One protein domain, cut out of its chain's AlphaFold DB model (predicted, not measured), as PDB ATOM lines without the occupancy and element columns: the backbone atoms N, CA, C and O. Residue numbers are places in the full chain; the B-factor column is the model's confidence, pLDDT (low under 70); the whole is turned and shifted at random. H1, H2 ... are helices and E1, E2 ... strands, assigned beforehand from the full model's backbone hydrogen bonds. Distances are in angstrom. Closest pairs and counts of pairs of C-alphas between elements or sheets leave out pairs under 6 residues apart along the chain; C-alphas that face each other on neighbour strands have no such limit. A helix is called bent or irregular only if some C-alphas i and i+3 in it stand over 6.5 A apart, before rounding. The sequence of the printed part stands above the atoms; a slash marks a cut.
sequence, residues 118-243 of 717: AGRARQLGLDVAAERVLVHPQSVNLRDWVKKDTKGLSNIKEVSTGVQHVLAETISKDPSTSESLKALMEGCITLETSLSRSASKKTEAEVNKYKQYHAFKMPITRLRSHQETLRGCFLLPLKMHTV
ATOM      1  N   ALA A 118      -6.143   1.139 110.446       80.12
ATOM      2  CA  ALA A 118      -5.176   1.195 109.355       80.12
ATOM      3  C   ALA A 118      -3.715   1.113 109.840       80.12
ATOM      4  O   ALA A 118      -2.911   0.393 109.258       80.12
ATOM      5  N   GLY A 119      -3.365   1.781 110.948       79.56
ATOM      6  CA  GLY A 119      -2.027   1.697 111.542       79.56
ATOM      7  C   GLY A 119      -1.665   0.279 111.993       79.56
ATOM      8  O   GLY A 119      -0.551  -0.177 111.744       79.56
ATOM      9  N   ARG A 120      -2.625  -0.449 112.584       80.44
ATOM     10  CA  ARG A 120      -2.452  -1.874 112.923       80.44
ATOM     11  C   ARG A 120      -2.307  -2.744 111.674       80.44
ATOM     12  O   ARG A 120      -1.453  -3.618 111.649       80.44
ATOM     13  N   ALA A 121      -3.099  -2.486 110.635       84.31
ATOM     14  CA  ALA A 121      -3.010  -3.215 109.371       84.31
ATOM     15  C   ALA A 121      -1.644  -3.026 108.676       84.31
ATOM     16  O   ALA A 121      -1.077  -4.000 108.186       84.31
ATOM     17  N   ARG A 122      -1.058  -1.817 108.711       84.56
ATOM     18  CA  ARG A 122       0.305  -1.577 108.196       84.56
ATOM     19  C   ARG A 122       1.376  -2.354 108.972       84.56
ATOM     20  O   ARG A 122       2.271  -2.912 108.358       84.56
ATOM     21  N   GLN A 123       1.263  -2.471 110.299       84.25
ATOM     22  CA  GLN A 123       2.196  -3.286 111.104       84.25
ATOM     23  C   GLN A 123       2.146  -4.778 110.758       84.25
ATOM     24  O   GLN A 123       3.137  -5.483 110.913       84.25
ATOM     25  N   LEU A 124       0.995  -5.250 110.279       86.12
ATOM     26  CA  LEU A 124       0.813  -6.615 109.796       86.12
ATOM     27  C   LEU A 124       1.332  -6.818 108.356       86.12
ATOM     28  O   LEU A 124       1.250  -7.932 107.844       86.12
ATOM     29  N   GLY A 125       1.875  -5.777 107.707       85.19
ATOM     30  CA  GLY A 125       2.409  -5.832 106.339       85.19
ATOM     31  C   GLY A 125       1.343  -5.796 105.238       85.19
ATOM     32  O   GLY A 125       1.579  -6.280 104.132       85.19
ATOM     33  N   LEU A 126       0.141  -5.283 105.540       87.38
ATOM     34  CA  LEU A 126      -0.950  -5.127 104.563       87.38
ATOM     35  C   LEU A 126      -0.840  -3.847 103.717       87.38
ATOM     36  O   LEU A 126      -1.685  -3.603 102.859       87.38
ATOM     37  N   ASP A 127       0.185  -3.033 103.950       85.12
ATOM     38  CA  ASP A 127       0.506  -1.841 103.164       85.12
ATOM     39  C   ASP A 127       0.847  -2.189 101.710       85.12
ATOM     40  O   ASP A 127       0.245  -1.628 100.799       85.12
ATOM     41  N   VAL A 128       1.704  -3.191 101.497       86.50
ATOM     42  CA  VAL A 128       2.093  -3.664 100.158       86.50
ATOM     43  C   VAL A 128       0.884  -4.192  99.384       86.50
ATOM     44  O   VAL A 128       0.764  -3.984  98.178       86.50
ATOM     45  N   ALA A 129      -0.041  -4.870 100.071       85.31
ATOM     46  CA  ALA A 129      -1.278  -5.343  99.459       85.31
ATOM     47  C   ALA A 129      -2.177  -4.168  99.040       85.31
ATOM     48  O   ALA A 129      -2.703  -4.172  97.931       85.31
ATOM     49  N   ALA A 130      -2.326  -3.151  99.895       85.69
ATOM     50  CA  ALA A 130      -3.123  -1.964  99.597       85.69
ATOM     51  C   ALA A 130      -2.544  -1.140  98.434       85.69
ATOM     52  O   ALA A 130      -3.288  -0.733  97.545       85.69
ATOM     53  N   GLU A 131      -1.227  -0.941  98.389       85.69
ATOM     54  CA  GLU A 131      -0.562  -0.215  97.301       85.69
ATOM     55  C   GLU A 131      -0.743  -0.923  95.953       85.69
ATOM     56  O   GLU A 131      -1.131  -0.301  94.964       85.69
ATOM     57  N   ARG A 132      -0.575  -2.252  95.919       85.25
ATOM     58  CA  ARG A 132      -0.817  -3.030  94.695       85.25
ATOM     59  C   ARG A 132      -2.267  -2.947  94.226       85.25
ATOM     60  O   ARG A 132      -2.494  -2.919  93.022       85.25
ATOM     61  N   VAL A 133      -3.235  -2.876  95.144       86.94
ATOM     62  CA  VAL A 133      -4.653  -2.704  94.789       86.94
ATOM     63  C   VAL A 133      -4.905  -1.343  94.134       86.94
ATOM     64  O   VAL A 133      -5.704  -1.277  93.204       86.94
ATOM     65  N   LEU A 134      -4.222  -0.277  94.569       82.00
ATOM     66  CA  LEU A 134      -4.359   1.059  93.970       82.00
ATOM     67  C   LEU A 134      -3.774   1.134  92.556       82.00
ATOM     68  O   LEU A 134      -4.376   1.753  91.685       82.00
ATOM     69  N   VAL A 135      -2.616   0.509  92.325       84.00
ATOM     70  CA  VAL A 135      -1.899   0.606  91.040       84.00
ATOM     71  C   VAL A 135      -2.398  -0.434  90.028       84.00
ATOM     72  O   VAL A 135      -2.585  -0.129  88.850       84.00
ATOM     73  N   HIS A 136      -2.638  -1.670  90.474       85.19
ATOM     74  CA  HIS A 136      -3.008  -2.807  89.626       85.19
ATOM     75  C   HIS A 136      -4.065  -3.701  90.305       85.19
ATOM     76  O   HIS A 136      -3.764  -4.819  90.727       85.19
ATOM     77  N   PRO A 137      -5.339  -3.274  90.370       75.69
ATOM     78  CA  PRO A 137      -6.387  -3.995  91.103       75.69
ATOM     79  C   PRO A 137      -6.626  -5.434  90.609       75.69
ATOM     80  O   PRO A 137      -7.071  -6.286  91.370       75.69
ATOM     81  N   GLN A 138      -6.294  -5.720  89.347       76.88
ATOM     82  CA  GLN A 138      -6.475  -7.023  88.697       76.88
ATOM     83  C   GLN A 138      -5.406  -8.064  89.097       76.88
ATOM     84  O   GLN A 138      -5.593  -9.251  88.845       76.88
ATOM     85  N   SER A 139      -4.278  -7.653  89.696       73.12
ATOM     86  CA  SER A 139      -3.127  -8.534  89.963       73.12
ATOM     87  C   SER A 139      -3.002  -8.991  91.420       73.12
ATOM     88  O   SER A 139      -2.079  -9.734  91.756       73.12
ATOM     89  N   VAL A 140      -3.917  -8.571  92.301       78.44
ATOM     90  CA  VAL A 140      -3.801  -8.818  93.745       78.44
ATOM     91  C   VAL A 140      -4.699  -9.963  94.195       78.44
ATOM     92  O   VAL A 140      -5.923  -9.848  94.215       78.44
ATOM     93  N   ASN A 141      -4.086 -11.055  94.652       82.88
ATOM     94  CA  ASN A 141      -4.788 -12.148  95.315       82.88
ATOM     95  C   ASN A 141      -4.621 -12.052  96.837       82.88
ATOM     96  O   ASN A 141      -3.603 -12.443  97.395       82.88
ATOM     97  N   LEU A 142      -5.651 -11.577  97.542       81.25
ATOM     98  CA  LEU A 142      -5.604 -11.369  99.000       81.25
ATOM     99  C   LEU A 142      -5.315 -12.645  99.818       81.25
ATOM    100  O   LEU A 142      -5.003 -12.548 101.004       81.25
ATOM    101  N   ARG A 143      -5.408 -13.839  99.214       81.81
ATOM    102  CA  ARG A 143      -5.048 -15.103  99.876       81.81
ATOM    103  C   ARG A 143      -3.569 -15.177 100.240       81.81
ATOM    104  O   ARG A 143      -3.251 -15.808 101.245       81.81
ATOM    105  N   ASP A 144      -2.702 -14.494  99.498       83.38
ATOM    106  CA  ASP A 144      -1.248 -14.572  99.683       83.38
ATOM    107  C   ASP A 144      -0.788 -13.912 100.999       83.38
ATOM    108  O   ASP A 144       0.314 -14.162 101.484       83.38
ATOM    109  N   TRP A 145      -1.658 -13.113 101.623       83.25
ATOM    110  CA  TRP A 145      -1.404 -12.413 102.884       83.25
ATOM    111  C   TRP A 145      -2.074 -13.074 104.102       83.25
ATOM    112  O   TRP A 145      -1.971 -12.556 105.216       83.25
ATOM    113  N   VAL A 146      -2.743 -14.222 103.929       85.88
ATOM    114  CA  VAL A 146      -3.393 -14.951 105.032       85.88
ATOM    115  C   VAL A 146      -2.356 -15.739 105.835       85.88
ATOM    116  O   VAL A 146      -1.697 -16.638 105.316       85.88
ATOM    117  N   LYS A 147      -2.262 -15.455 107.137       84.81
ATOM    118  CA  LYS A 147      -1.420 -16.175 108.102       84.81
ATOM    119  C   LYS A 147      -2.297 -16.688 109.240       84.81
ATOM    120  O   LYS A 147      -2.707 -15.914 110.102       84.81
ATOM    121  N   LYS A 148      -2.576 -17.998 109.244       78.88
ATOM    122  CA  LYS A 148      -3.524 -18.637 110.180       78.88
ATOM    123  C   LYS A 148      -3.185 -18.397 111.659       78.88
ATOM    124  O   LYS A 148      -4.101 -18.233 112.455       78.88
ATOM    125  N   ASP A 149      -1.901 -18.279 111.992       78.38
ATOM    126  CA  ASP A 149      -1.429 -18.102 113.374       78.38
ATOM    127  C   ASP A 149      -1.337 -16.631 113.819       78.38
ATOM    128  O   ASP A 149      -0.971 -16.335 114.955       78.38
ATOM    129  N   THR A 150      -1.651 -15.673 112.936       82.19
ATOM    130  CA  THR A 150      -1.547 -14.236 113.230       82.19
ATOM    131  C   THR A 150      -2.932 -13.595 113.316       82.19
ATOM    132  O   THR A 150      -3.666 -13.507 112.331       82.19
ATOM    133  N   LYS A 151      -3.293 -13.092 114.501       76.19
ATOM    134  CA  LYS A 151      -4.560 -12.378 114.729       76.19
ATOM    135  C   LYS A 151      -4.626 -11.111 113.861       76.19
ATOM    136  O   LYS A 151      -3.764 -10.246 113.988       76.19
ATOM    137  N   GLY A 152      -5.651 -10.988 113.013       74.62
ATOM    138  CA  GLY A 152      -5.789  -9.902 112.031       74.62
ATOM    139  C   GLY A 152      -5.353 -10.274 110.606       74.62
ATOM    140  O   GLY A 152      -5.590  -9.495 109.690       74.62
ATOM    141  N   LEU A 153      -4.760 -11.458 110.413       84.31
ATOM    142  CA  LEU A 153      -4.451 -12.066 109.109       84.31
ATOM    143  C   LEU A 153      -5.007 -13.498 109.005       84.31
ATOM    144  O   LEU A 153      -4.643 -14.238 108.094       84.31
ATOM    145  N   SER A 154      -5.864 -13.917 109.941       82.75
ATOM    146  CA  SER A 154      -6.227 -15.331 110.118       82.75
ATOM    147  C   SER A 154      -7.110 -15.869 108.989       82.75
ATOM    148  O   SER A 154      -7.133 -17.068 108.712       82.75
ATOM    149  N   ASN A 155      -7.834 -14.976 108.314       87.12
ATOM    150  CA  ASN A 155      -8.749 -15.293 107.231       87.12
ATOM    151  C   ASN A 155      -8.802 -14.157 106.195       87.12
ATOM    152  O   ASN A 155      -8.417 -13.019 106.464       87.12
ATOM    153  N   ILE A 156      -9.324 -14.465 105.004       87.44
ATOM    154  CA  ILE A 156      -9.409 -13.518 103.877       87.44
ATOM    155  C   ILE A 156     -10.236 -12.272 104.236       87.44
ATOM    156  O   ILE A 156      -9.931 -11.182 103.760       87.44
ATOM    157  N   LYS A 157     -11.266 -12.404 105.087       85.88
ATOM    158  CA  LYS A 157     -12.110 -11.268 105.494       85.88
ATOM    159  C   LYS A 157     -11.335 -10.274 106.359       85.88
ATOM    160  O   LYS A 157     -11.463  -9.073 106.146       85.88
ATOM    161  N   GLU A 158     -10.509 -10.754 107.288       83.31
ATOM    162  CA  GLU A 158      -9.639  -9.911 108.120       83.31
ATOM    163  C   GLU A 158      -8.592  -9.182 107.279       83.31
ATOM    164  O   GLU A 158      -8.449  -7.968 107.411       83.31
ATOM    165  N   VAL A 159      -7.940  -9.894 106.353       85.81
ATOM    166  CA  VAL A 159      -6.985  -9.307 105.401       85.81
ATOM    167  C   VAL A 159      -7.664  -8.235 104.543       85.81
ATOM    168  O   VAL A 159      -7.167  -7.118 104.448       85.81
ATOM    169  N   SER A 160      -8.835  -8.537 103.971       87.69
ATOM    170  CA  SER A 160      -9.611  -7.595 103.155       87.69
ATOM    171  C   SER A 160     -10.025  -6.350 103.944       87.69
ATOM    172  O   SER A 160      -9.828  -5.237 103.466       87.69
ATOM    173  N   THR A 161     -10.512  -6.519 105.176       86.94
ATOM    174  CA  THR A 161     -10.896  -5.405 106.061       86.94
ATOM    175  C   THR A 161      -9.681  -4.547 106.425       86.94
ATOM    176  O   THR A 161      -9.747  -3.319 106.411       86.94
ATOM    177  N   GLY A 162      -8.536  -5.179 106.705       84.62
ATOM    178  CA  GLY A 162      -7.276  -4.487 106.966       84.62
ATOM    179  C   GLY A 162      -6.807  -3.657 105.770       84.62
ATOM    180  O   GLY A 162      -6.500  -2.478 105.935       84.62
ATOM    181  N   VAL A 163      -6.830  -4.234 104.565       86.69
ATOM    182  CA  VAL A 163      -6.506  -3.534 103.310       86.69
ATOM    183  C   VAL A 163      -7.476  -2.376 103.057       86.69
ATOM    184  O   VAL A 163      -7.029  -1.269 102.771       86.69
ATOM    185  N   GLN A 164      -8.785  -2.573 103.246       86.69
ATOM    186  CA  GLN A 164      -9.792  -1.510 103.125       86.69
ATOM    187  C   GLN A 164      -9.530  -0.345 104.081       86.69
ATOM    188  O   GLN A 164      -9.648   0.809 103.680       86.69
ATOM    189  N   HIS A 165      -9.145  -0.614 105.331       85.38
ATOM    190  CA  HIS A 165      -8.800   0.448 106.276       85.38
ATOM    191  C   HIS A 165      -7.560   1.234 105.843       85.38
ATOM    192  O   HIS A 165      -7.549   2.457 105.987       85.38
ATOM    193  N   VAL A 166      -6.534   0.558 105.313       83.69
ATOM    194  CA  VAL A 166      -5.338   1.228 104.777       83.69
ATOM    195  C   VAL A 166      -5.712   2.103 103.582       83.69
ATOM    196  O   VAL A 166      -5.359   3.277 103.581       83.69
ATOM    197  N   LEU A 167      -6.482   1.573 102.626       84.06
ATOM    198  CA  LEU A 167      -6.962   2.314 101.455       84.06
ATOM    199  C   LEU A 167      -7.817   3.523 101.841       84.06
ATOM    200  O   LEU A 167      -7.576   4.619 101.348       84.06
ATOM    201  N   ALA A 168      -8.774   3.349 102.755       80.75
ATOM    202  CA  ALA A 168      -9.637   4.428 103.222       80.75
ATOM    203  C   ALA A 168      -8.837   5.557 103.886       80.75
ATOM    204  O   ALA A 168      -9.127   6.729 103.657       80.75
ATOM    205  N   GLU A 169      -7.811   5.231 104.679       79.06
ATOM    206  CA  GLU A 169      -6.941   6.249 105.276       79.06
ATOM    207  C   GLU A 169      -6.056   6.939 104.229       79.06
ATOM    208  O   GLU A 169      -5.845   8.143 104.333       79.06
ATOM    209  N   THR A 170      -5.552   6.204 103.234       78.44
ATOM    210  CA  THR A 170      -4.748   6.773 102.141       78.44
ATOM    211  C   THR A 170      -5.578   7.734 101.287       78.44
ATOM    212  O   THR A 170      -5.165   8.870 101.100       78.44
ATOM    213  N   ILE A 171      -6.777   7.328 100.855       80.19
ATOM    214  CA  ILE A 171      -7.688   8.161 100.050       80.19
ATOM    215  C   ILE A 171      -8.184   9.369 100.857       80.19
ATOM    216  O   ILE A 171      -8.191  10.488 100.363       80.19
ATOM    217  N   SER A 172      -8.550   9.182 102.130       72.94
ATOM    218  CA  SER A 172      -9.038  10.284 102.977       72.94
ATOM    219  C   SER A 172      -7.976  11.346 103.280       72.94
ATOM    220  O   SER A 172      -8.343  12.448 103.685       72.94
ATOM    221  N   LYS A 173      -6.685  11.013 103.176       71.06
ATOM    222  CA  LYS A 173      -5.571  11.944 103.416       71.06
ATOM    223  C   LYS A 173      -4.961  12.491 102.133       71.06
ATOM    224  O   LYS A 173      -4.054  13.316 102.224       71.06
ATOM    225  N   ASP A 174      -5.415  12.023 100.979       72.94
ATOM    226  CA  ASP A 174      -4.939  12.509  99.698       72.94
ATOM    227  C   ASP A 174      -5.419  13.961  99.476       72.94
ATOM    228  O   ASP A 174      -6.631  14.215  99.509       72.94
ATOM    229  N   PRO A 175      -4.501  14.927  99.267       69.12
ATOM    230  CA  PRO A 175      -4.866  16.329  99.071       69.12
ATOM    231  C   PRO A 175      -5.824  16.538  97.894       69.12
ATOM    232  O   PRO A 175      -6.791  17.284  98.037       69.12
ATOM    233  N   SER A 176      -5.619  15.827  96.777       73.06
ATOM    234  CA  SER A 176      -6.435  15.990  95.565       73.06
ATOM    235  C   SER A 176      -7.886  15.546  95.776       73.06
ATOM    236  O   SER A 176      -8.830  16.194  95.315       73.06
ATOM    237  N   THR A 177      -8.076  14.482  96.560       73.25
ATOM    238  CA  THR A 177      -9.392  13.984  96.968       73.25
ATOM    239  C   THR A 177     -10.100  14.981  97.886       73.25
ATOM    240  O   THR A 177     -11.283  15.262  97.692       73.25
ATOM    241  N   SER A 178      -9.389  15.547  98.866       68.12
ATOM    242  CA  SER A 178      -9.936  16.558  99.782       68.12
ATOM    243  C   SER A 178     -10.352  17.833  99.041       68.12
ATOM    244  O   SER A 178     -11.450  18.341  99.259       68.12
ATOM    245  N   GLU A 179      -9.514  18.322  98.124       70.31
ATOM    246  CA  GLU A 179      -9.780  19.513  97.312       70.31
ATOM    247  C   GLU A 179     -10.978  19.313  96.377       70.31
ATOM    248  O   GLU A 179     -11.896  20.133  96.365       70.31
ATOM    249  N   SER A 180     -11.044  18.170  95.686       70.25
ATOM    250  CA  SER A 180     -12.198  17.806  94.851       70.25
ATOM    251  C   SER A 180     -13.491  17.746  95.669       70.25
ATOM    252  O   SER A 180     -14.541  18.213  95.230       70.25
ATOM    253  N   LEU A 181     -13.422  17.200  96.887       70.12
ATOM    254  CA  LEU A 181     -14.568  17.103  97.784       70.12
ATOM    255  C   LEU A 181     -14.996  18.480  98.317       70.12
ATOM    256  O   LEU A 181     -16.194  18.754  98.359       70.12
ATOM    257  N   LYS A 182     -14.052  19.370  98.649       67.94
ATOM    258  CA  LYS A 182     -14.334  20.771  99.017       67.94
ATOM    259  C   LYS A 182     -14.999  21.536  97.874       67.94
ATOM    260  O   LYS A 182     -16.041  22.146  98.098       67.94
ATOM    261  N   ALA A 183     -14.476  21.425  96.652       70.50
ATOM    262  CA  ALA A 183     -15.050  22.069  95.470       70.50
ATOM    263  C   ALA A 183     -16.493  21.599  95.197       70.50
ATOM    264  O   ALA A 183     -17.376  22.406  94.906       70.50
ATOM    265  N   LEU A 184     -16.769  20.299  95.363       66.88
ATOM    266  CA  LEU A 184     -18.129  19.752  95.269       66.88
ATOM    267  C   LEU A 184     -19.042  20.240  96.409       66.88
ATOM    268  O   LEU A 184     -20.242  20.447  96.214       66.88
ATOM    269  N   MET A 185     -18.486  20.424  97.607       62.38
ATOM    270  CA  MET A 185     -19.204  20.898  98.788       62.38
ATOM    271  C   MET A 185     -19.602  22.381  98.685       62.38
ATOM    272  O   MET A 185     -20.715  22.736  99.075       62.38
ATOM    273  N   GLU A 186     -18.758  23.243  98.122       58.94
ATOM    274  CA  GLU A 186     -19.005  24.692  98.033       58.94
ATOM    275  C   GLU A 186     -20.255  25.067  97.214       58.94
ATOM    276  O   GLU A 186     -20.915  26.061  97.523       58.94
ATOM    277  N   GLY A 187     -20.645  24.255  96.225       57.50
ATOM    278  CA  GLY A 187     -21.796  24.537  95.356       57.50
ATOM    279  C   GLY A 187     -23.132  23.921  95.791       57.50
ATOM    280  O   GLY A 187     -24.187  24.377  95.347       57.50
ATOM    281  N   CYS A 188     -23.116  22.887  96.640       61.62
ATOM    282  CA  CYS A 188     -24.240  21.944  96.712       61.62
ATOM    283  C   CYS A 188     -24.751  21.629  98.123       61.62
ATOM    284  O   CYS A 188     -25.668  20.817  98.246       61.62
ATOM    285  N   ILE A 189     -24.216  22.235  99.191       67.19
ATOM    286  CA  ILE A 189     -24.635  21.861 100.548       67.19
ATOM    287  C   ILE A 189     -25.922  22.562 100.989       67.19
ATOM    288  O   ILE A 189     -25.997  23.784 101.151       67.19
ATOM    289  N   THR A 190     -26.909  21.736 101.318       67.38
ATOM    290  CA  THR A 190     -28.117  22.110 102.043       67.38
ATOM    291  C   THR A 190     -28.020  21.656 103.493       67.38
ATOM    292  O   THR A 190     -27.755  20.488 103.780       67.38
ATOM    293  N   LEU A 191     -28.258  22.585 104.411       70.00
ATOM    294  CA  LEU A 191     -28.374  22.331 105.837       70.00
ATOM    295  C   LEU A 191     -29.821  21.958 106.163       70.00
ATOM    296  O   LEU A 191     -30.745  22.680 105.792       70.00
ATOM    297  N   GLU A 192     -30.003  20.839 106.856       72.38
ATOM    298  CA  GLU A 192     -31.301  20.326 107.289       72.38
ATOM    299  C   GLU A 192     -31.293  20.060 108.799       72.38
ATOM    300  O   GLU A 192     -30.341  19.489 109.341       72.38
ATOM    301  N   THR A 193     -32.361  20.462 109.485       73.00
ATOM    302  CA  THR A 193     -32.594  20.149 110.897       73.00
ATOM    303  C   THR A 193     -33.857  19.318 111.063       73.00
ATOM    304  O   THR A 193     -34.866  19.525 110.392       73.00
ATOM    305  N   SER A 194     -33.802  18.378 112.003       72.75
ATOM    306  CA  SER A 194     -34.945  17.549 112.397       72.75
ATOM    307  C   SER A 194     -35.008  17.438 113.916       72.75
ATOM    308  O   SER A 194     -33.988  17.584 114.585       72.75
ATOM    309  N   LEU A 195     -36.190  17.182 114.476       73.88
ATOM    310  CA  LEU A 195     -36.345  16.942 115.914       73.88
ATOM    311  C   LEU A 195     -35.560  15.704 116.355       73.88
ATOM    312  O   LEU A 195     -35.725  14.602 115.824       73.88
ATOM    313  N   SER A 196     -34.717  15.876 117.369       69.69
ATOM    314  CA  SER A 196     -33.984  14.765 117.961       69.69
ATOM    315  C   SER A 196     -34.918  13.830 118.738       69.69
ATOM    316  O   SER A 196     -35.928  14.238 119.315       69.69
ATOM    317  N   ARG A 197     -34.514  12.562 118.882       67.56
ATOM    318  CA  ARG A 197     -35.199  11.617 119.786       67.56
ATOM    319  C   ARG A 197     -35.169  12.078 121.252       67.56
ATOM    320  O   ARG A 197     -36.048  11.702 122.025       67.56
ATOM    321  N   SER A 198     -34.188  12.902 121.640       63.88
ATOM    322  CA  SER A 198     -34.058  13.458 122.995       63.88
ATOM    323  C   SER A 198     -35.031  14.605 123.293       63.88
ATOM    324  O   SER A 198     -35.216  14.927 124.468       63.88
ATOM    325  N   ALA A 199     -35.706  15.169 122.284       60.69
ATOM    326  CA  ALA A 199     -36.729  16.199 122.471       60.69
ATOM    327  C   ALA A 199     -37.954  15.705 123.258       60.69
ATOM    328  O   ALA A 199     -38.552  16.474 124.003       60.69
ATOM    329  N   SER A 200     -38.254  14.403 123.198       61.75
ATOM    330  CA  SER A 200     -39.321  13.755 123.981       61.75
ATOM    331  C   SER A 200     -39.143  13.860 125.505       61.75
ATOM    332  O   SER A 200     -40.108  13.712 126.248       61.75
ATOM    333  N   LYS A 201     -37.916  14.121 125.986       66.56
ATOM    334  CA  LYS A 201     -37.577  14.235 127.417       66.56
ATOM    335  C   LYS A 201     -37.566  15.684 127.931       66.56
ATOM    336  O   LYS A 201     -37.180  15.912 129.078       66.56
ATOM    337  N   LYS A 202     -37.915  16.661 127.091       69.25
ATOM    338  CA  LYS A 202     -37.898  18.097 127.413       69.25
ATOM    339  C   LYS A 202     -39.305  18.656 127.584       69.25
ATOM    340  O   LYS A 202     -40.283  18.043 127.171       69.25
ATOM    341  N   THR A 203     -39.398  19.815 128.229       73.25
ATOM    342  CA  THR A 203     -40.687  20.492 128.413       73.25
ATOM    343  C   THR A 203     -41.194  21.064 127.092       73.25
ATOM    344  O   THR A 203     -40.415  21.465 126.228       73.25
ATOM    345  N   GLU A 204     -42.513  21.152 126.949       72.88
ATOM    346  CA  GLU A 204     -43.154  21.671 125.736       72.88
ATOM    347  C   GLU A 204     -42.711  23.109 125.407       72.88
ATOM    348  O   GLU A 204     -42.486  23.447 124.245       72.88
ATOM    349  N   ALA A 205     -42.478  23.935 126.432       69.00
ATOM    350  CA  ALA A 205     -41.947  25.287 126.274       69.00
ATOM    351  C   ALA A 205     -40.523  25.307 125.681       69.00
ATOM    352  O   ALA A 205     -40.230  26.116 124.801       69.00
ATOM    353  N   GLU A 206     -39.639  24.401 126.116       67.75
ATOM    354  CA  GLU A 206     -38.273  24.289 125.581       67.75
ATOM    355  C   GLU A 206     -38.265  23.810 124.124       67.75
ATOM    356  O   GLU A 206     -37.461  24.286 123.322       67.75
ATOM    357  N   VAL A 207     -39.169  22.895 123.764       71.00
ATOM    358  CA  VAL A 207     -39.291  22.371 122.395       71.00
ATOM    359  C   VAL A 207     -39.878  23.428 121.453       71.00
ATOM    360  O   VAL A 207     -39.357  23.635 120.352       71.00
ATOM    361  N   ASN A 208     -40.913  24.148 121.896       76.50
ATOM    362  CA  ASN A 208     -41.578  25.187 121.106       76.50
ATOM    363  C   ASN A 208     -40.704  26.422 120.859       76.50
ATOM    364  O   ASN A 208     -40.915  27.106 119.857       76.50
ATOM    365  N   LYS A 209     -39.682  26.673 121.691       70.88
ATOM    366  CA  LYS A 209     -38.692  27.742 121.465       70.88
ATOM    367  C   LYS A 209     -38.069  27.680 120.062       70.88
ATOM    368  O   LYS A 209     -37.778  28.717 119.476       70.88
ATOM    369  N   TYR A 210     -37.903  26.475 119.511       71.50
ATOM    370  CA  TYR A 210     -37.275  26.241 118.206       71.50
ATOM    371  C   TYR A 210     -38.254  25.741 117.137       71.50
ATOM    372  O   TYR A 210     -37.822  25.151 116.151       71.50
ATOM    373  N   LYS A 211     -39.563  25.974 117.302       77.75
ATOM    374  CA  LYS A 211     -40.615  25.456 116.406       77.75
ATOM    375  C   LYS A 211     -40.371  25.768 114.925       77.75
ATOM    376  O   LYS A 211     -40.566  24.909 114.075       77.75
ATOM    377  N   GLN A 212     -39.875  26.968 114.627       75.56
ATOM    378  CA  GLN A 212     -39.533  27.394 113.262       75.56
ATOM    379  C   GLN A 212     -38.389  26.586 112.615       75.56
ATOM    380  O   GLN A 212     -38.204  26.649 111.405       75.56
ATOM    381  N   TYR A 213     -37.640  25.815 113.409       74.94
ATOM    382  CA  TYR A 213     -36.477  25.041 112.980       74.94
ATOM    383  C   TYR A 213     -36.669  23.519 113.074       74.94
ATOM    384  O   TYR A 213     -35.718  22.769 112.882       74.94
ATOM    385  N   HIS A 214     -37.875  23.024 113.371       76.12
ATOM    386  CA  HIS A 214     -38.124  21.577 113.506       76.12
ATOM    387  C   HIS A 214     -38.012  20.799 112.185       76.12
ATOM    388  O   HIS A 214     -37.706  19.611 112.223       76.12
ATOM    389  N   ALA A 215     -38.249  21.464 111.053       77.75
ATOM    390  CA  ALA A 215     -38.133  20.920 109.697       77.75
ATOM    391  C   ALA A 215     -37.506  21.968 108.760       77.75
ATOM    392  O   ALA A 215     -38.043  22.297 107.703       77.75
ATOM    393  N   PHE A 216     -36.415  22.587 109.210       76.38
ATOM    394  CA  PHE A 216     -35.765  23.663 108.472       76.38
ATOM    395  C   PHE A 216     -34.758  23.096 107.479       76.38
ATOM    396  O   PHE A 216     -33.978  22.206 107.812       76.38
ATOM    397  N   LYS A 217     -34.787  23.629 106.256       79.19
ATOM    398  CA  LYS A 217     -33.923  23.220 105.154       79.19
ATOM    399  C   LYS A 217     -33.479  24.446 104.372       79.19
ATOM    400  O   LYS A 217     -34.329  25.192 103.885       79.19
ATOM    401  N   MET A 218     -32.172  24.667 104.243       74.62
ATOM    402  CA  MET A 218     -31.661  25.817 103.497       74.62
ATOM    403  C   MET A 218     -30.239  25.614 102.958       74.62
ATOM    404  O   MET A 218     -29.412  25.024 103.655       74.62
ATOM    405  N   PRO A 219     -29.918  26.114 101.748       74.44
ATOM    406  CA  PRO A 219     -28.540  26.159 101.264       74.44
ATOM    407  C   PRO A 219     -27.638  26.959 102.209       74.44
ATOM    408  O   PRO A 219     -28.045  28.024 102.682       74.44
ATOM    409  N   ILE A 220     -26.408  26.485 102.441       70.25
ATOM    410  CA  ILE A 220     -25.439  27.177 103.315       70.25
ATOM    411  C   ILE A 220     -25.142  28.591 102.808       70.25
ATOM    412  O   ILE A 220     -25.056  29.518 103.603       70.25
ATOM    413  N   THR A 221     -25.103  28.789 101.491       72.00
ATOM    414  CA  THR A 221     -24.875  30.101 100.859       72.00
ATOM    415  C   THR A 221     -25.952  31.144 101.166       72.00
ATOM    416  O   THR A 221     -25.720  32.336 100.993       72.00
ATOM    417  N   ARG A 222     -27.140  30.724 101.621       77.44
ATOM    418  CA  ARG A 222     -28.248  31.620 102.001       77.44
ATOM    419  C   ARG A 222     -28.446  31.715 103.515       77.44
ATOM    420  O   ARG A 222     -29.396  32.365 103.958       77.44
ATOM    421  N   LEU A 223     -27.595  31.052 104.298       72.25
ATOM    422  CA  LEU A 223     -27.693  30.994 105.750       72.25
ATOM    423  C   LEU A 223     -27.427  32.359 106.372       72.25
ATOM    424  O   LEU A 223     -26.432  33.014 106.086       72.25
ATOM    425  N   ARG A 224     -28.365  32.815 107.208       74.12
ATOM    426  CA  ARG A 224     -28.213  34.066 107.955       74.12
ATOM    427  C   ARG A 224     -27.543  33.776 109.292       74.12
ATOM    428  O   ARG A 224     -27.841  32.765 109.919       74.12
ATOM    429  N   SER A 225     -26.744  34.708 109.803       68.25
ATOM    430  CA  SER A 225     -25.947  34.504 111.026       68.25
ATOM    431  C   SER A 225     -26.769  34.107 112.266       68.25
ATOM    432  O   SER A 225     -26.332  33.287 113.065       68.25
ATOM    433  N   HIS A 226     -27.999  34.616 112.424       69.31
ATOM    434  CA  HIS A 226     -28.880  34.226 113.541       69.31
ATOM    435  C   HIS A 226     -29.470  32.808 113.403       69.31
ATOM    436  O   HIS A 226     -30.015  32.267 114.361       69.31
ATOM    437  N   GLN A 227     -29.407  32.214 112.209       69.69
ATOM    438  CA  GLN A 227     -29.812  30.830 111.950       69.69
ATOM    439  C   GLN A 227     -28.635  29.868 112.170       69.69
ATOM    440  O   GLN A 227     -28.842  28.707 112.507       69.69
ATOM    441  N   GLU A 228     -27.390  30.340 112.057       60.31
ATOM    442  CA  GLU A 228     -26.185  29.547 112.345       60.31
ATOM    443  C   GLU A 228     -26.040  29.200 113.827       60.31
ATOM    444  O   GLU A 228     -25.505  28.146 114.178       60.31
ATOM    445  N   THR A 229     -26.582  30.045 114.706       55.84
ATOM    446  CA  THR A 229     -26.561  29.869 116.166       55.84
ATOM    447  C   THR A 229     -27.299  28.597 116.623       55.84
ATOM    448  O   THR A 229     -27.149  28.152 117.759       55.84
ATOM    449  N   LEU A 230     -28.030  27.931 115.718       54.75
ATOM    450  CA  LEU A 230     -28.621  26.603 115.923       54.75
ATOM    451  C   LEU A 230     -27.586  25.484 116.106       54.75
ATOM    452  O   LEU A 230     -27.941  24.431 116.636       54.75
ATOM    453  N   ARG A 231     -26.314  25.699 115.733       45.59
ATOM    454  CA  ARG A 231     -25.221  24.711 115.862       45.59
ATOM    455  C   ARG A 231     -25.003  24.176 117.282       45.59
ATOM    456  O   ARG A 231     -24.487  23.072 117.427       45.59
ATOM    457  N   GLY A 232     -25.436  24.897 118.319       42.88
ATOM    458  CA  GLY A 232     -25.361  24.459 119.721       42.88
ATOM    459  C   GLY A 232     -26.609  23.742 120.258       42.88
ATOM    460  O   GLY A 232     -26.628  23.320 121.416       42.88
ATOM    461  N   CYS A 233     -27.677  23.604 119.465       52.22
ATOM    462  CA  CYS A 233     -28.946  23.064 119.946       52.22
ATOM    463  C   CYS A 233     -28.975  21.530 119.898       52.22
ATOM    464  O   CYS A 233     -29.311  20.932 118.880       52.22
ATOM    465  N   PHE A 234     -28.761  20.876 121.046       47.69
ATOM    466  CA  PHE A 234     -28.856  19.411 121.218       47.69
ATOM    467  C   PHE A 234     -30.217  18.780 120.833       47.69
ATOM    468  O   PHE A 234     -30.355  17.554 120.825       47.69
ATOM    469  N   LEU A 235     -31.234  19.602 120.556       40.56
ATOM    470  CA  LEU A 235     -32.581  19.189 120.149       40.56
ATOM    471  C   LEU A 235     -32.763  19.102 118.630       40.56
ATOM    472  O   LEU A 235     -33.733  18.497 118.180       40.56
ATOM    473  N   LEU A 236     -31.843  19.679 117.854       49.56
ATOM    474  CA  LEU A 236     -31.913  19.752 116.399       49.56
ATOM    475  C   LEU A 236     -30.596  19.236 115.803       49.56
ATOM    476  O   LEU A 236     -29.687  20.029 115.564       49.56
ATOM    477  N   PRO A 237     -30.444  17.914 115.587       51.59
ATOM    478  CA  PRO A 237     -29.347  17.381 114.793       51.59
ATOM    479  C   PRO A 237     -29.288  18.086 113.441       51.59
ATOM    480  O   PRO A 237     -30.278  18.138 112.708       51.59
ATOM    481  N   LEU A 238     -28.101  18.596 113.132       45.78
ATOM    482  CA  LEU A 238     -27.765  19.190 111.848       45.78
ATOM    483  C   LEU A 238     -27.288  18.102 110.894       45.78
ATOM    484  O   LEU A 238     -26.385  17.330 111.223       45.78
ATOM    485  N   LYS A 239     -27.886  18.061 109.707       57.91
ATOM    486  CA  LYS A 239     -27.435  17.240 108.585       57.91
ATOM    487  C   LYS A 239     -27.066  18.149 107.423       57.91
ATOM    488  O   LYS A 239     -27.744  19.138 107.163       57.91
ATOM    489  N   MET A 240     -25.978  17.816 106.745       49.75
ATOM    490  CA  MET A 240     -25.534  18.497 105.533       49.75
ATOM    491  C   MET A 240     -25.715  17.527 104.369       49.75
ATOM    492  O   MET A 240     -25.227  16.400 104.429       49.75
ATOM    493  N   HIS A 241     -26.445  17.954 103.345       54.12
ATOM    494  CA  HIS A 241     -26.725  17.171 102.144       54.12
ATOM    495  C   HIS A 241     -26.131  17.875 100.929       54.12
ATOM    496  O   HIS A 241     -26.393  19.060 100.750       54.12
ATOM    497  N   THR A 242     -25.381  17.168 100.091       43.62
ATOM    498  CA  THR A 242     -25.064  17.619  98.728       43.62
ATOM    499  C   THR A 242     -26.228  17.270  97.792       43.62
ATOM    500  O   THR A 242     -26.904  16.263  98.013       43.62
ATOM    501  N   VAL A 243     -26.520  18.106  96.790       39.38
ATOM    502  CA  VAL A 243     -27.553  17.816  95.775       39.38
ATOM    503  C   VAL A 243     -27.186  16.536  95.006       39.38
ATOM    504  O   VAL A 243     -26.020  16.326  94.689       39.38
TER     505      VAL A 243
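What this domain is: This is residues 118 to 243 of the 717 residues of the protein "Predicted protein" of Nematostella vectensis (UniProt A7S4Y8). Two lobes stand at the ends of a long, arched model, with helix H5 as the bridge between them. In one lobe H1, H2 and H3 gather on the longer H4; the other holds a small sheet, E2 E1 E3, grazed by H8, with the short H6 and H7 on a loop reaching beyond one end of it. The printed part has 126 residues with eight named helices and three named strands, in the order H1 H2 H3 H4 H5 E1 H6 H7 E2 H8 E3. The sheet is antiparallel, the class is mostly helix, and the whole is extended, with a radius of gyration of the C-alphas of 22.5 A and spans of 62 by 36 by 20 A.

How they stand to each other: Start with H1, residues 118 to 123, which touches residues 162 to 169 of the hub H4, residues 156 to 173; the closest C-alphas, of Ala 118 and Val 166, are 4.6 A apart. H2, residues 127 to 135, touches H4 at residues 163 to 167, closest at the C-alphas of Ala 130 and Val 163, 5.3 A, with a steep tilt of 68 degrees, only just short of perpendicular. H3, residues 142 to 145, touches H4 at residues 156 to 160, closest at the C-alphas of Arg 143 and Ile 156, 6.1 A. H5, residues 175 to 188, is close to H4 but not clearly touching, and grazes the sheet with residues 184 to 188. There E1, residues 189 to 193, is the inner strand between E2, residues 217 to 219, and E3, residues 238 to 242; look for N 190 and O 241 at 2.8 A, and N 191 and O 218 at 2.8 A. H6, residues 197 to 201, and H7, residues 204 to 208, are not on the sheet. H8, residues 225 to 232, only grazes it with residues 228 to 232, and is only just irregular: C-alphas 229 and 232 are 6.6 A apart. E2, H8 and E3 form a split strand-helix-strand unit, two strands running the same way with E1 between them, and its crossover is right-handed. Every O i to N i+4 pair is within hydrogen-bond range in H1, H2, H4 and H7, but 8 of 10 in H5, 0 of 1 in H6 and 0 of 4 in H8, where O i to N i+3 gives 1 of 2 in H6 and 3 of 5 in H8; H3 is too short for an i+4 pair.

Where its parts are: Find C-alpha 118 at (-5.176, 1.195, 109.355), where H1 begins. H4 runs 25.8 A from C-alpha 156 at (-9.409, -13.518, 103.877), and H5 runs 20.3 A. E1 is 13.2 A long, and E3, 13.5 A long, ends at C-alpha 242 at (-25.064, 17.619, 98.728).

The domain as a whole: The C-alphas farthest apart, of Ser 139 and Ala 205, are 63.0 A apart, and residues 172 to 183 stand free. The printed part has no cut and no long link. Its mean pLDDT is 73.2, and 38 residues are under 70, among them residues 225 to 243.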